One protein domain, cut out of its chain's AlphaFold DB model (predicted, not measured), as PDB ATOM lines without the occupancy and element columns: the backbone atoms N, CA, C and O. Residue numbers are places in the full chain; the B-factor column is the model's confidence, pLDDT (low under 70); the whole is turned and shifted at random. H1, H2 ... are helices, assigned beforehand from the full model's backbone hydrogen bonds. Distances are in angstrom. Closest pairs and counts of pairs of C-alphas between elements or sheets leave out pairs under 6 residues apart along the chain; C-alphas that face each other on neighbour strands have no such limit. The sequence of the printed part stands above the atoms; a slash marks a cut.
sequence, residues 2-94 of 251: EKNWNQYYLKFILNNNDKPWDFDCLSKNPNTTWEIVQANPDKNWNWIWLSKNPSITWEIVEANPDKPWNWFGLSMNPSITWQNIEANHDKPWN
ATOM      1  N   GLU A   2     161.882 202.480 224.647       59.81
ATOM      2  CA  GLU A   2     161.838 201.026 224.374       59.81
ATOM      3  C   GLU A   2     161.549 200.141 225.598       59.81
ATOM      4  O   GLU A   2     160.693 199.265 225.525       59.81
ATOM      5  N   LYS A   3     162.157 200.417 226.765       63.19
ATOM      6  CA  LYS A   3     161.849 199.670 228.006       63.19
ATOM      7  C   LYS A   3     160.359 199.707 228.379       63.19
ATOM      8  O   LYS A   3     159.827 198.705 228.847       63.19
ATOM      9  N   ASN A   4     159.677 200.828 228.130       76.25
ATOM     10  CA  ASN A   4     158.246 200.967 228.423       76.25
ATOM     11  C   ASN A   4     157.394 200.180 227.415       76.25
ATOM     12  O   ASN A   4     156.369 199.617 227.794       76.25
ATOM     13  N   TRP A   5     157.834 200.103 226.155       78.56
ATOM     14  CA  TRP A   5     157.171 199.311 225.123       78.56
ATOM     15  C   TRP A   5     157.296 197.808 225.379       78.56
ATOM     16  O   TRP A   5     156.284 197.120 225.372       78.56
ATOM     17  N   ASN A   6     158.489 197.299 225.696       76.44
ATOM     18  CA  ASN A   6     158.691 195.863 225.933       76.44
ATOM     19  C   ASN A   6     157.893 195.375 227.147       76.44
ATOM     20  O   ASN A   6     157.269 194.318 227.101       76.44
ATOM     21  N   GLN A   7     157.836 196.182 228.214       76.50
ATOM     22  CA  GLN A   7     156.979 195.895 229.365       76.50
ATOM     23  C   GLN A   7     155.493 195.902 229.001       76.50
ATOM     24  O   GLN A   7     154.744 195.052 229.479       76.50
ATOM     25  N   TYR A   8     155.051 196.851 228.170       86.12
ATOM     26  CA  TYR A   8     153.675 196.890 227.682       86.12
ATOM     27  C   TYR A   8     153.351 195.674 226.803       86.12
ATOM     28  O   TYR A   8     152.335 195.021 227.024       86.12
ATOM     29  N   TYR A   9     154.231 195.331 225.862       83.62
ATOM     30  CA  TYR A   9     154.086 194.185 224.968       83.62
ATOM     31  C   TYR A   9     154.045 192.866 225.745       83.62
ATOM     32  O   TYR A   9     153.126 192.072 225.555       83.62
ATOM     33  N   LEU A  10     154.959 192.673 226.704       78.50
ATOM     34  CA  LEU A  10     154.936 191.528 227.614       78.50
ATOM     35  C   LEU A  10     153.608 191.451 228.375       78.50
ATOM     36  O   LEU A  10     152.972 190.400 228.387       78.50
ATOM     37  N   LYS A  11     153.160 192.560 228.979       84.31
ATOM     38  CA  LYS A  11     151.868 192.607 229.681       84.31
ATOM     39  C   LYS A  11     150.712 192.260 228.750       84.31
ATOM     40  O   LYS A  11     149.815 191.539 229.161       84.31
ATOM     41  N   PHE A  12     150.728 192.742 227.512       88.25
ATOM     42  CA  PHE A  12     149.697 192.433 226.531       88.25
ATOM     43  C   PHE A  12     149.641 190.933 226.214       88.25
ATOM     44  O   PHE A  12     148.556 190.358 226.260       88.25
ATOM     45  N   ILE A  13     150.786 190.288 225.965       82.94
ATOM     46  CA  ILE A  13     150.847 188.836 225.728       82.94
ATOM     47  C   ILE A  13     150.354 188.065 226.962       82.94
ATOM     48  O   ILE A  13     149.492 187.197 226.836       82.94
ATOM     49  N   LEU A  14     150.836 188.421 228.159       78.94
ATOM     50  CA  LEU A  14     150.457 187.761 229.414       78.94
ATOM     51  C   LEU A  14     148.967 187.923 229.749       78.94
ATOM     52  O   LEU A  14     148.331 186.967 230.185       78.94
ATOM     53  N   ASN A  15     148.399 189.107 229.509       88.38
ATOM     54  CA  ASN A  15     146.981 189.392 229.744       88.38
ATOM     55  C   ASN A  15     146.049 188.660 228.766       88.38
ATOM     56  O   ASN A  15     144.843 188.641 228.985       88.38
ATOM     57  N   ASN A  16     146.596 188.086 227.694       87.81
ATOM     58  CA  ASN A  16     145.864 187.343 226.673       87.81
ATOM     59  C   ASN A  16     146.426 185.916 226.546       87.81
ATOM     60  O   ASN A  16     146.554 185.392 225.440       87.81
ATOM     61  N   ASN A  17     146.838 185.297 227.660       81.56
ATOM     62  CA  ASN A  17     147.463 183.968 227.660       81.56
ATOM     63  C   ASN A  17     146.514 182.826 227.241       81.56
ATOM     64  O   ASN A  17     146.981 181.737 226.914       81.56
ATOM     65  N   ASP A  18     145.207 183.083 227.231       84.31
ATOM     66  CA  ASP A  18     144.149 182.195 226.754       84.31
ATOM     67  C   ASP A  18     144.086 182.136 225.219       84.31
ATOM     68  O   ASP A  18     143.409 181.276 224.653       84.31
ATOM     69  N   LYS A  19     144.771 183.057 224.528       88.25
ATOM     70  CA  LYS A  19     144.826 183.092 223.067       88.25
ATOM     71  C   LYS A  19     145.858 182.101 222.526       88.25
ATOM     72  O   LYS A  19     146.901 181.892 223.147       88.25
ATOM     73  N   PRO A  20     145.609 181.516 221.340       89.19
ATOM     74  CA  PRO A  20     146.529 180.581 220.706       89.19
ATOM     75  C   PRO A  20     147.711 181.332 220.079       89.19
ATOM     76  O   PRO A  20     147.787 181.497 218.863       89.19
ATOM     77  N   TRP A  21     148.620 181.838 220.914       88.25
ATOM     78  CA  TRP A  21     149.827 182.510 220.447       88.25
ATOM     79  C   TRP A  21     150.725 181.546 219.673       88.25
ATOM     80  O   TRP A  21     151.092 180.480 220.165       88.25
ATOM     81  N   ASP A  22     151.119 181.963 218.474       91.62
ATOM     82  CA  ASP A  22     152.134 181.280 217.685       91.62
ATOM     83  C   ASP A  22     153.530 181.710 218.168       91.62
ATOM     84  O   ASP A  22     154.001 182.818 217.887       91.62
ATOM     85  N   PHE A  23     154.192 180.824 218.912       91.62
ATOM     86  CA  PHE A  23     155.520 181.084 219.459       91.62
ATOM     87  C   PHE A  23     156.637 181.061 218.408       91.62
ATOM     88  O   PHE A  23     157.670 181.692 218.645       91.62
ATOM     89  N   ASP A  24     156.443 180.458 217.231       93.62
ATOM     90  CA  ASP A  24     157.383 180.610 216.112       93.62
ATOM     91  C   ASP A  24     157.348 182.058 215.605       93.62
ATOM     92  O   ASP A  24     158.392 182.708 215.473       93.62
ATOM     93  N   CYS A  25     156.141 182.594 215.390       92.56
ATOM     94  CA  CYS A  25     155.948 183.982 214.975       92.56
ATOM     95  C   CYS A  25     156.461 184.975 216.028       92.56
ATOM     96  O   CYS A  25     157.126 185.953 215.675       92.56
ATOM     97  N   LEU A  26     156.202 184.718 217.316       92.38
ATOM     98  CA  LEU A  26     156.721 185.553 218.401       92.38
ATOM     99  C   LEU A  26     158.250 185.500 218.471       92.38
ATOM    100  O   LEU A  26     158.878 186.550 218.568       92.38
ATOM    101  N   SER A  27     158.873 184.328 218.347       95.69
ATOM    102  CA  SER A  27     160.343 184.198 218.376       95.69
ATOM    103  C   SER A  27     161.036 185.035 217.295       95.69
ATOM    104  O   SER A  27     162.127 185.563 217.507       95.69
ATOM    105  N   LYS A  28     160.393 185.179 216.130       94.00
ATOM    106  CA  LYS A  28     160.890 185.978 215.001       94.00
ATOM    107  C   LYS A  28     160.661 187.487 215.172       94.00
ATOM    108  O   LYS A  28     161.291 188.278 214.472       94.00
ATOM    109  N   ASN A  29     159.748 187.895 216.050       92.50
ATOM    110  CA  ASN A  29     159.395 189.297 216.236       92.50
ATOM    111  C   ASN A  29     160.555 190.064 216.904       92.50
ATOM    112  O   ASN A  29     160.964 189.679 218.000       92.50
ATOM    113  N   PRO A  30     161.066 191.163 216.316       90.00
ATOM    114  CA  PRO A  30     162.165 191.940 216.904       90.00
ATOM    115  C   PRO A  30     161.834 192.565 218.271       90.00
ATOM    116  O   PRO A  30     162.743 192.927 219.010       90.00
ATOM    117  N   ASN A  31     160.551 192.664 218.637       88.44
ATOM    118  CA  ASN A  31     160.120 193.140 219.957       88.44
ATOM    119  C   ASN A  31     160.131 192.042 221.038       88.44
ATOM    120  O   ASN A  31     159.882 192.332 222.209       88.44
ATOM    121  N   THR A  32     160.388 190.782 220.675       91.31
ATOM    122  CA  THR A  32     160.552 189.687 221.638       91.31
ATOM    123  C   THR A  32     161.936 189.778 222.251       91.31
ATOM    124  O   THR A  32     162.911 189.366 221.630       91.31
ATOM    125  N   THR A  33     162.040 190.342 223.452       92.69
ATOM    126  CA  THR A  33     163.318 190.464 224.162       92.69
ATOM    127  C   THR A  33     163.631 189.236 225.003       92.69
ATOM    128  O   THR A  33     162.755 188.416 225.293       92.69
ATOM    129  N   TRP A  34     164.885 189.122 225.442       93.94
ATOM    130  CA  TRP A  34     165.292 188.045 226.338       93.94
ATOM    131  C   TRP A  34     164.491 188.019 227.645       93.94
ATOM    132  O   TRP A  34     164.137 186.940 228.106       93.94
ATOM    133  N   GLU A  35     164.109 189.170 228.208       90.19
ATOM    134  CA  GLU A  35     163.286 189.221 229.425       90.19
ATOM    135  C   GLU A  35     161.918 188.556 229.226       90.19
ATOM    136  O   GLU A  35     161.402 187.916 230.141       90.19
ATOM    137  N   ILE A  36     161.334 188.668 228.026       89.12
ATOM    138  CA  ILE A  36     160.066 188.012 227.683       89.12
ATOM    139  C   ILE A  36     160.250 186.494 227.640       89.12
ATOM    140  O   ILE A  36     159.435 185.764 228.207       89.12
ATOM    141  N   VAL A  37     161.325 186.027 227.001       93.31
ATOM    142  CA  VAL A  37     161.656 184.597 226.898       93.31
ATOM    143  C   VAL A  37     161.954 184.014 228.281       93.31
ATOM    144  O   VAL A  37     161.388 182.988 228.656       93.31
ATOM    145  N   GLN A  38     162.777 184.700 229.076       91.94
ATOM    146  CA  GLN A  38     163.179 184.280 230.418       91.94
ATOM    147  C   GLN A  38     161.999 184.230 231.396       91.94
ATOM    148  O   GLN A  38     161.940 183.328 232.228       91.94
ATOM    149  N   ALA A  39     161.049 185.165 231.293       87.81
ATOM    150  CA  ALA A  39     159.846 185.176 232.124       87.81
ATOM    151  C   ALA A  39     158.829 184.080 231.750       87.81
ATOM    152  O   ALA A  39     157.926 183.804 232.537       87.81
ATOM    153  N   ASN A  40     158.962 183.459 230.572       87.56
ATOM    154  CA  ASN A  40     158.030 182.456 230.048       87.56
ATOM    155  C   ASN A  40     158.780 181.210 229.531       87.56
ATOM    156  O   ASN A  40     158.692 180.889 228.339       87.56
ATOM    157  N   PRO A  41     159.550 180.515 230.390       91.38
ATOM    158  CA  PRO A  41     160.430 179.426 229.967       91.38
ATOM    159  C   PRO A  41     159.676 178.146 229.575       91.38
ATOM    160  O   PRO A  41     160.250 177.274 228.933       91.38
ATOM    161  N   ASP A  42     158.405 178.022 229.965       90.50
ATOM    162  CA  ASP A  42     157.519 176.890 229.670       90.50
ATOM    163  C   ASP A  42     156.936 176.932 228.249       90.50
ATOM    164  O   ASP A  42     156.282 175.984 227.815       90.50
ATOM    165  N   LYS A  43     157.135 178.036 227.523       89.69
ATOM    166  CA  LYS A  43     156.607 178.204 226.169       89.69
ATOM    167  C   LYS A  43     157.544 177.611 225.126       89.69
ATOM    168  O   LYS A  43     158.765 177.629 225.268       89.69
ATOM    169  N   ASN A  44     156.952 177.134 224.033       93.06
ATOM    170  CA  ASN A  44     157.662 176.498 222.925       93.06
ATOM    171  C   ASN A  44     158.336 177.538 222.022       93.06
ATOM    172  O   ASN A  44     157.944 177.732 220.874       93.06
ATOM    173  N   TRP A  45     159.336 178.237 222.554       95.69
ATOM    174  CA  TRP A  45     160.125 179.192 221.793       95.69
ATOM    175  C   TRP A  45     160.933 178.504 220.691       95.69
ATOM    176  O   TRP A  45     161.561 177.462 220.897       95.69
ATOM    177  N   ASN A  46     160.978 179.139 219.526       97.62
ATOM    178  CA  ASN A  46     161.785 178.690 218.410       97.62
ATOM    179  C   ASN A  46     163.196 179.255 218.520       97.62
ATOM    180  O   ASN A  46     163.460 180.416 218.196       97.62
ATOM    181  N   TRP A  47     164.125 178.408 218.941       97.88
ATOM    182  CA  TRP A  47     165.504 178.813 219.181       97.88
ATOM    183  C   TRP A  47     166.272 179.199 217.920       97.88
ATOM    184  O   TRP A  47     167.220 179.973 218.024       97.88
ATOM    185  N   ILE A  48     165.859 178.754 216.729       97.88
ATOM    186  CA  ILE A  48     166.447 179.236 215.469       97.88
ATOM    187  C   ILE A  48     166.098 180.714 215.282       97.88
ATOM    188  O   ILE A  48     166.982 181.534 215.024       97.88
ATOM    189  N   TRP A  49     164.820 181.065 215.458       97.69
ATOM    190  CA  TRP A  49     164.361 182.444 215.318       97.69
ATOM    191  C   TRP A  49     164.876 183.351 216.430       97.69
ATOM    192  O   TRP A  49     165.334 184.446 216.114       97.69
ATOM    193  N   LEU A  50     164.892 182.889 217.685       98.00
ATOM    194  CA  LEU A  50     165.476 183.648 218.793       98.00
ATOM    195  C   LEU A  50     166.969 183.901 218.581       98.00
ATOM    196  O   LEU A  50     167.415 185.032 218.719       98.00
ATOM    197  N   SER A  51     167.734 182.884 218.179       98.19
ATOM    198  CA  SER A  51     169.177 183.043 217.950       98.19
ATOM    199  C   SER A  51     169.487 184.071 216.865       98.19
ATOM    200  O   SER A  51     170.504 184.744 216.936       98.19
ATOM    201  N   LYS A  52     168.609 184.207 215.867       97.31
ATOM    202  CA  LYS A  52     168.720 185.205 214.797       97.31
ATOM    203  C   LYS A  52     168.199 186.595 215.200       97.31
ATOM    204  O   LYS A  52     168.411 187.561 214.467       97.31
ATOM    205  N   ASN A  53     167.467 186.699 216.303       96.44
ATOM    206  CA  ASN A  53     166.735 187.903 216.667       96.44
ATOM    207  C   ASN A  53     167.699 189.008 217.145       96.44
ATOM    208  O   ASN A  53     168.482 188.752 218.057       96.44
ATOM    209  N   PRO A  54     167.632 190.239 216.596       94.94
ATOM    210  CA  PRO A  54     168.499 191.346 217.016       94.94
ATOM    211  C   PRO A  54     168.383 191.697 218.508       94.94
ATOM    212  O   PRO A  54     169.319 192.261 219.071       94.94
ATOM    213  N   SER A  55     167.264 191.364 219.160       94.31
ATOM    214  CA  SER A  55     167.083 191.563 220.603       94.31
ATOM    215  C   SER A  55     167.930 190.619 221.470       94.31
ATOM    216  O   SER A  55     168.099 190.875 222.661       94.31
ATOM    217  N   ILE A  56     168.449 189.528 220.894       97.06
ATOM    218  CA  ILE A  56     169.365 188.594 221.549       97.06
ATOM    219  C   ILE A  56     170.795 189.031 221.229       97.06
ATOM    220  O   ILE A  56     171.281 188.838 220.114       97.06
ATOM    221  N   THR A  57     171.462 189.633 222.211       97.38
ATOM    222  CA  THR A  57     172.864 190.052 222.114       97.38
ATOM    223  C   THR A  57     173.813 188.921 222.506       97.38
ATOM    224  O   THR A  57     173.395 187.917 223.091       97.38
ATOM    225  N   TRP A  58     175.108 189.074 222.215       97.62
ATOM    226  CA  TRP A  58     176.098 188.086 222.644       97.62
ATOM    227  C   TRP A  58     176.158 187.946 224.170       97.62
ATOM    228  O   TRP A  58     176.252 186.830 224.669       97.62
ATOM    229  N   GLU A  59     176.022 189.042 224.920       98.12
ATOM    230  CA  GLU A  59     176.031 189.018 226.389       98.12
ATOM    231  C   GLU A  59     174.906 188.133 226.944       98.12
ATOM    232  O   GLU A  59     175.094 187.433 227.937       98.12
ATOM    233  N   ILE A  60     173.740 188.114 226.285       98.25
ATOM    234  CA  ILE A  60     172.634 187.218 226.646       98.25
ATOM    235  C   ILE A  60     173.010 185.757 226.383       98.25
ATOM    236  O   ILE A  60     172.740 184.898 227.223       98.25
ATOM    237  N   VAL A  61     173.625 185.469 225.234       98.44
ATOM    238  CA  VAL A  61     174.058 184.113 224.862       98.44
ATOM    239  C   VAL A  61     175.109 183.599 225.847       98.44
ATOM    240  O   VAL A  61     174.980 182.489 226.362       98.44
ATOM    241  N   GLU A  62     176.103 184.429 226.159       97.38
ATOM    242  CA  GLU A  62     177.197 184.127 227.082       97.38
ATOM    243  C   GLU A  62     176.709 183.932 228.524       97.38
ATOM    244  O   GLU A  62     177.141 182.998 229.199       97.38
ATOM    245  N   ALA A  63     175.758 184.752 228.981       98.25
ATOM    246  CA  ALA A  63     175.168 184.625 230.312       98.25
ATOM    247  C   ALA A  63     174.226 183.413 230.458       98.25
ATOM    248  O   ALA A  63     173.896 183.035 231.582       98.25
ATOM    249  N   ASN A  64     173.777 182.809 229.351       98.00
ATOM    250  CA  ASN A  64     172.818 181.699 229.348       98.00
ATOM    251  C   ASN A  64     173.298 180.544 228.443       98.00
ATOM    252  O   ASN A  64     172.633 180.215 227.453       98.00
ATOM    253  N   PRO A  65     174.448 179.915 228.753       96.62
ATOM    254  CA  PRO A  65     175.066 178.909 227.888       96.62
ATOM    255  C   PRO A  65     174.324 177.561 227.888       96.62
ATOM    256  O   PRO A  65     174.568 176.730 227.019       96.62
ATOM    257  N   ASP A  66     173.426 177.330 228.853       97.12
ATOM    258  CA  ASP A  66     172.585 176.130 228.957       97.12
ATOM    259  C   ASP A  66     171.442 176.110 227.933       97.12
ATOM    260  O   ASP A  66     170.787 175.082 227.738       97.12
ATOM    261  N   LYS A  67     171.167 177.248 227.291       97.69
ATOM    262  CA  LYS A  67     170.075 177.366 226.333       97.69
ATOM    263  C   LYS A  67     170.452 176.771 224.981       97.69
ATOM    264  O   LYS A  67     171.610 176.853 224.570       97.69
ATOM    265  N   PRO A  68     169.482 176.196 224.249       97.12
ATOM    266  CA  PRO A  68     169.738 175.523 222.981       97.12
ATOM    267  C   PRO A  68     169.896 176.533 221.831       97.12
ATOM    268  O   PRO A  68     169.167 176.492 220.838       97.12
ATOM    269  N   TRP A  69     170.850 177.457 221.967       98.06
ATOM    270  CA  TRP A  69     171.180 178.439 220.946       98.06
ATOM    271  C   TRP A  69     171.549 177.754 219.632       98.06
ATOM    272  O   TRP A  69     172.326 176.798 219.571       98.06
ATOM    273  N   ASN A  70     170.984 178.266 218.549       98.38
ATOM    274  CA  ASN A  70     171.210 177.771 217.211       98.38
ATOM    275  C   ASN A  70     172.327 178.585 216.545       98.38
ATOM    276  O   ASN A  70     172.131 179.746 216.193       98.38
ATOM    277  N   TRP A  71     173.484 177.961 216.323       97.88
ATOM    278  CA  TRP A  71     174.666 178.628 215.758       97.88
ATOM    279  C   TRP A  71     174.474 179.159 214.340       97.88
ATOM    280  O   TRP A  71     175.037 180.195 213.989       97.88
ATOM    281  N   PHE A  72     173.633 178.509 213.535       97.50
ATOM    282  CA  PHE A  72     173.238 179.039 212.232       97.50
ATOM    283  C   PHE A  72     172.477 180.365 212.392       97.50
ATOM    284  O   PHE A  72     172.816 181.347 211.740       97.50
ATOM    285  N   GLY A  73     171.505 180.422 213.309       97.50
ATOM    286  CA  GLY A  73     170.768 181.636 213.656       97.50
ATOM    287  C   GLY A  73     171.667 182.729 214.238       97.50
ATOM    288  O   GLY A  73     171.594 183.861 213.771       97.50
ATOM    289  N   LEU A  74     172.565 182.385 215.170       98.25
ATOM    290  CA  LEU A  74     173.539 183.329 215.736       98.25
ATOM    291  C   LEU A  74     174.465 183.909 214.660       98.25
ATOM    292  O   LEU A  74     174.723 185.104 214.653       98.25
ATOM    293  N   SER A  75     174.909 183.099 213.696       97.94
ATOM    294  CA  SER A  75     175.748 183.584 212.586       97.94
ATOM    295  C   SER A  75     175.026 184.617 211.707       97.94
ATOM    296  O   SER A  75     175.662 185.454 211.074       97.94
ATOM    297  N   MET A  76     173.690 184.570 211.663       96.25
ATOM    298  CA  MET A  76     172.849 185.544 210.958       96.25
ATOM    299  C   MET A  76     172.458 186.755 211.815       96.25
ATOM    300  O   MET A  76     171.799 187.662 211.302       96.25
ATOM    301  N   ASN A  77     172.766 186.746 213.111       97.25
ATOM    302  CA  ASN A  77     172.279 187.744 214.046       97.25
ATOM    303  C   ASN A  77     173.109 189.036 213.924       97.25
ATOM    304  O   ASN A  77     174.332 188.997 214.090       97.25
ATOM    305  N   PRO A  78     172.474 190.189 213.642       95.00
ATOM    306  CA  PRO A  78     173.183 191.457 213.458       95.00
ATOM    307  C   PRO A  78     173.855 191.979 214.738       95.00
ATOM    308  O   PRO A  78     174.719 192.845 214.644       95.00
ATOM    309  N   SER A  79     173.482 191.465 215.911       96.06
ATOM    310  CA  SER A  79     174.086 191.824 217.198       96.06
ATOM    311  C   SER A  79     175.382 191.053 217.488       96.06
ATOM    312  O   SER A  79     176.046 191.340 218.481       96.06
ATOM    313  N   ILE A  80     175.763 190.085 216.643       97.50
ATOM    314  CA  ILE A  80     177.046 189.374 216.742       97.50
ATOM    315  C   ILE A  80     178.141 190.159 216.020       97.50
ATOM    316  O   ILE A  80     178.020 190.486 214.837       97.50
ATOM    317  N   THR A  81     179.237 190.416 216.732       97.75
ATOM    318  CA  THR A  81     180.419 191.127 216.232       97.75
ATOM    319  C   THR A  81     181.586 190.182 215.954       97.75
ATOM    320  O   THR A  81     181.635 189.063 216.472       97.75
ATOM    321  N   TRP A  82     182.580 190.655 215.194       97.62
ATOM    322  CA  TRP A  82     183.841 189.929 215.020       97.62
ATOM    323  C   TRP A  82     184.522 189.579 216.348       97.62
ATOM    324  O   TRP A  82     184.994 188.459 216.500       97.62
ATOM    325  N   GLN A  83     184.507 190.480 217.337       98.00
ATOM    326  CA  GLN A  83     185.111 190.220 218.649       98.00
ATOM    327  C   GLN A  83     184.457 189.026 219.357       98.00
ATOM    328  O   GLN A  83     185.148 188.217 219.971       98.00
ATOM    329  N   ASN A  84     183.134 188.872 219.230       97.75
ATOM    330  CA  ASN A  84     182.431 187.718 219.795       97.75
ATOM    331  C   ASN A  84     182.868 186.414 219.113       97.75
ATOM    332  O   ASN A  84     183.074 185.410 219.791       97.75
ATOM    333  N   ILE A  85     183.031 186.439 217.786       97.94
ATOM    334  CA  ILE A  85     183.448 185.284 216.979       97.94
ATOM    335  C   ILE A  85     184.897 184.900 217.294       97.94
ATOM    336  O   ILE A  85     185.185 183.723 217.490       97.94
ATOM    337  N   GLU A  86     185.795 185.881 217.380       97.12
ATOM    338  CA  GLU A  86     187.213 185.682 217.685       97.12
ATOM    339  C   GLU A  86     187.416 185.104 219.091       97.12
ATOM    340  O   GLU A  86     188.129 184.114 219.253       97.12
ATOM    341  N   ALA A  87     186.724 185.652 220.095       97.69
ATOM    342  CA  ALA A  87     186.780 185.151 221.468       97.69
ATOM    343  C   ALA A  87     186.168 183.745 221.632       97.69
ATOM    344  O   ALA A  87     186.480 183.051 222.596       97.69
ATOM    345  N   ASN A  88     185.317 183.318 220.694       97.00
ATOM    346  CA  ASN A  88     184.577 182.052 220.740       97.00
ATOM    347  C   ASN A  88     184.756 181.268 219.436       97.00
ATOM    348  O   ASN A  88     183.798 180.775 218.830       97.00
ATOM    349  N   HIS A  89     186.003 181.193 218.975       95.06
ATOM    350  CA  HIS A  89     186.356 180.597 217.690       95.06
ATOM    351  C   HIS A  89     186.155 179.069 217.646       95.06
ATOM    352  O   HIS A  89     186.205 178.475 216.571       95.06
ATOM    353  N   ASP A  90     185.976 178.418 218.801       95.75
ATOM    354  CA  ASP A  90     185.696 176.982 218.941       95.75
ATOM    355  C   ASP A  90     184.250 176.621 218.569       95.75
ATOM    356  O   ASP A  90     183.919 175.446 218.391       95.75
ATOM    357  N   LYS A  91     183.371 177.621 218.466       96.81
ATOM    358  CA  LYS A  91     181.950 177.412 218.211       96.81
ATOM    359  C   LYS A  91     181.669 177.161 216.728       96.81
ATOM    360  O   LYS A  91     182.386 177.669 215.865       96.81
ATOM    361  N   PRO A  92     180.611 176.394 216.397       96.88
ATOM    362  CA  PRO A  92     180.317 175.990 215.025       96.88
ATOM    363  C   PRO A  92     179.619 177.112 214.238       96.88
ATOM    364  O   PRO A  92     178.471 176.980 213.807       96.88
ATOM    365  N   TRP A  93     180.314 178.233 214.064       97.81
ATOM    366  CA  TRP A  93     179.858 179.364 213.267       97.81
ATOM    367  C   TRP A  93     179.658 178.979 211.798       97.81
ATOM    368  O   TRP A  93     180.432 178.220 211.212       97.81
ATOM    369  N   ASN A  94     178.624 179.542 211.179       98.12
ATOM    370  CA  ASN A  94     178.378 179.407 209.751       98.12
ATOM    371  C   ASN A  94     179.031 180.577 208.997       98.12
ATOM    372  O   ASN A  94     178.533 181.704 209.023       98.12
TER     373      ASN A  94
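What this domain is: This is residues 2 to 94 of the 251 residues of an uncharacterized protein of viral metagenome (UniProt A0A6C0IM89). The longest helix, H1, stands at one end of a chain wound in stacked turns, a short solenoid in which six short helices make two rows. H2, H4 and H6 follow one another in a close row along one side, while H3, H5 and H7 make a looser row along the other, with H1 near H3 and H7 at the far end. The printed part has 93 residues with seven named helices, H1 to H7 in chain order, and no named strand; the class is all helix. It is compact, with a radius of gyration of the C-alphas of 13.8 A, and elongated in outline, with spans of 43 by 25 by 20 A.

Where its parts are: H1, residues 2 to 15, begins at C-alpha 2 at (161.838, 201.026, 224.374) and measures 19.6 A from first to last C-alpha. H2 is residues 23 to 28, 8.5 A long; H4 is residues 47 to 52, 8.4 A long, with C-alpha 47 at (165.504, 178.813, 219.181); H6 is residues 71 to 75, 6.0 A long. H3 is residues 34 to 39, 8.4 A long, and H5 is residues 58 to 63, 8.5 A long. H7, residues 82 to 87, is 8.5 A long and ends at C-alpha 87 at (186.780, 185.151, 221.468).

How they stand to each other: H1 and H3 are close but not clearly touching; their closest C-alphas, of Leu 10 and Ile 36, are 6.2 A apart. They run the same way at a shallow tilt of 34 degrees, only just short of steep. H3 and H5 are close but not clearly touching, with C-alphas 34 and 60 the closest at 7.4 A, and run the same way at a shallow tilt of 32 degrees, only just short of steep. H5 and H7 are close but not clearly touching, with Trp 58 and Asn 84 closest at 7.0 A between C-alphas, and run the same way at a shallow tilt of 29 degrees. H2 and H4 touch; their closest C-alphas, of Lys 28 and Trp 49, are 5.0 A apart, and they run the same way at a shallow tilt of 17 degrees. H4 and H6 touch, with the C-alphas of Lys 52 and Gly 73 closest at 4.3 A. Helices that follow each other in the chain are apart, for instance H2 and H3. In H1 to H7 every O i to N i+4 pair is within hydrogen-bond range.

The domain as a whole: The two C-alphas farthest apart, of Asp 18 and Glu 86, are 44.1 A apart. Residues 15 to 20, of which 15 belongs to H1, stand free. The printed part has no cut and no long link; the links H2 to H3 and H4 to H5 are tight. The mean pLDDT of the printed part is 92.4, and residues 2 to 3 are under 70.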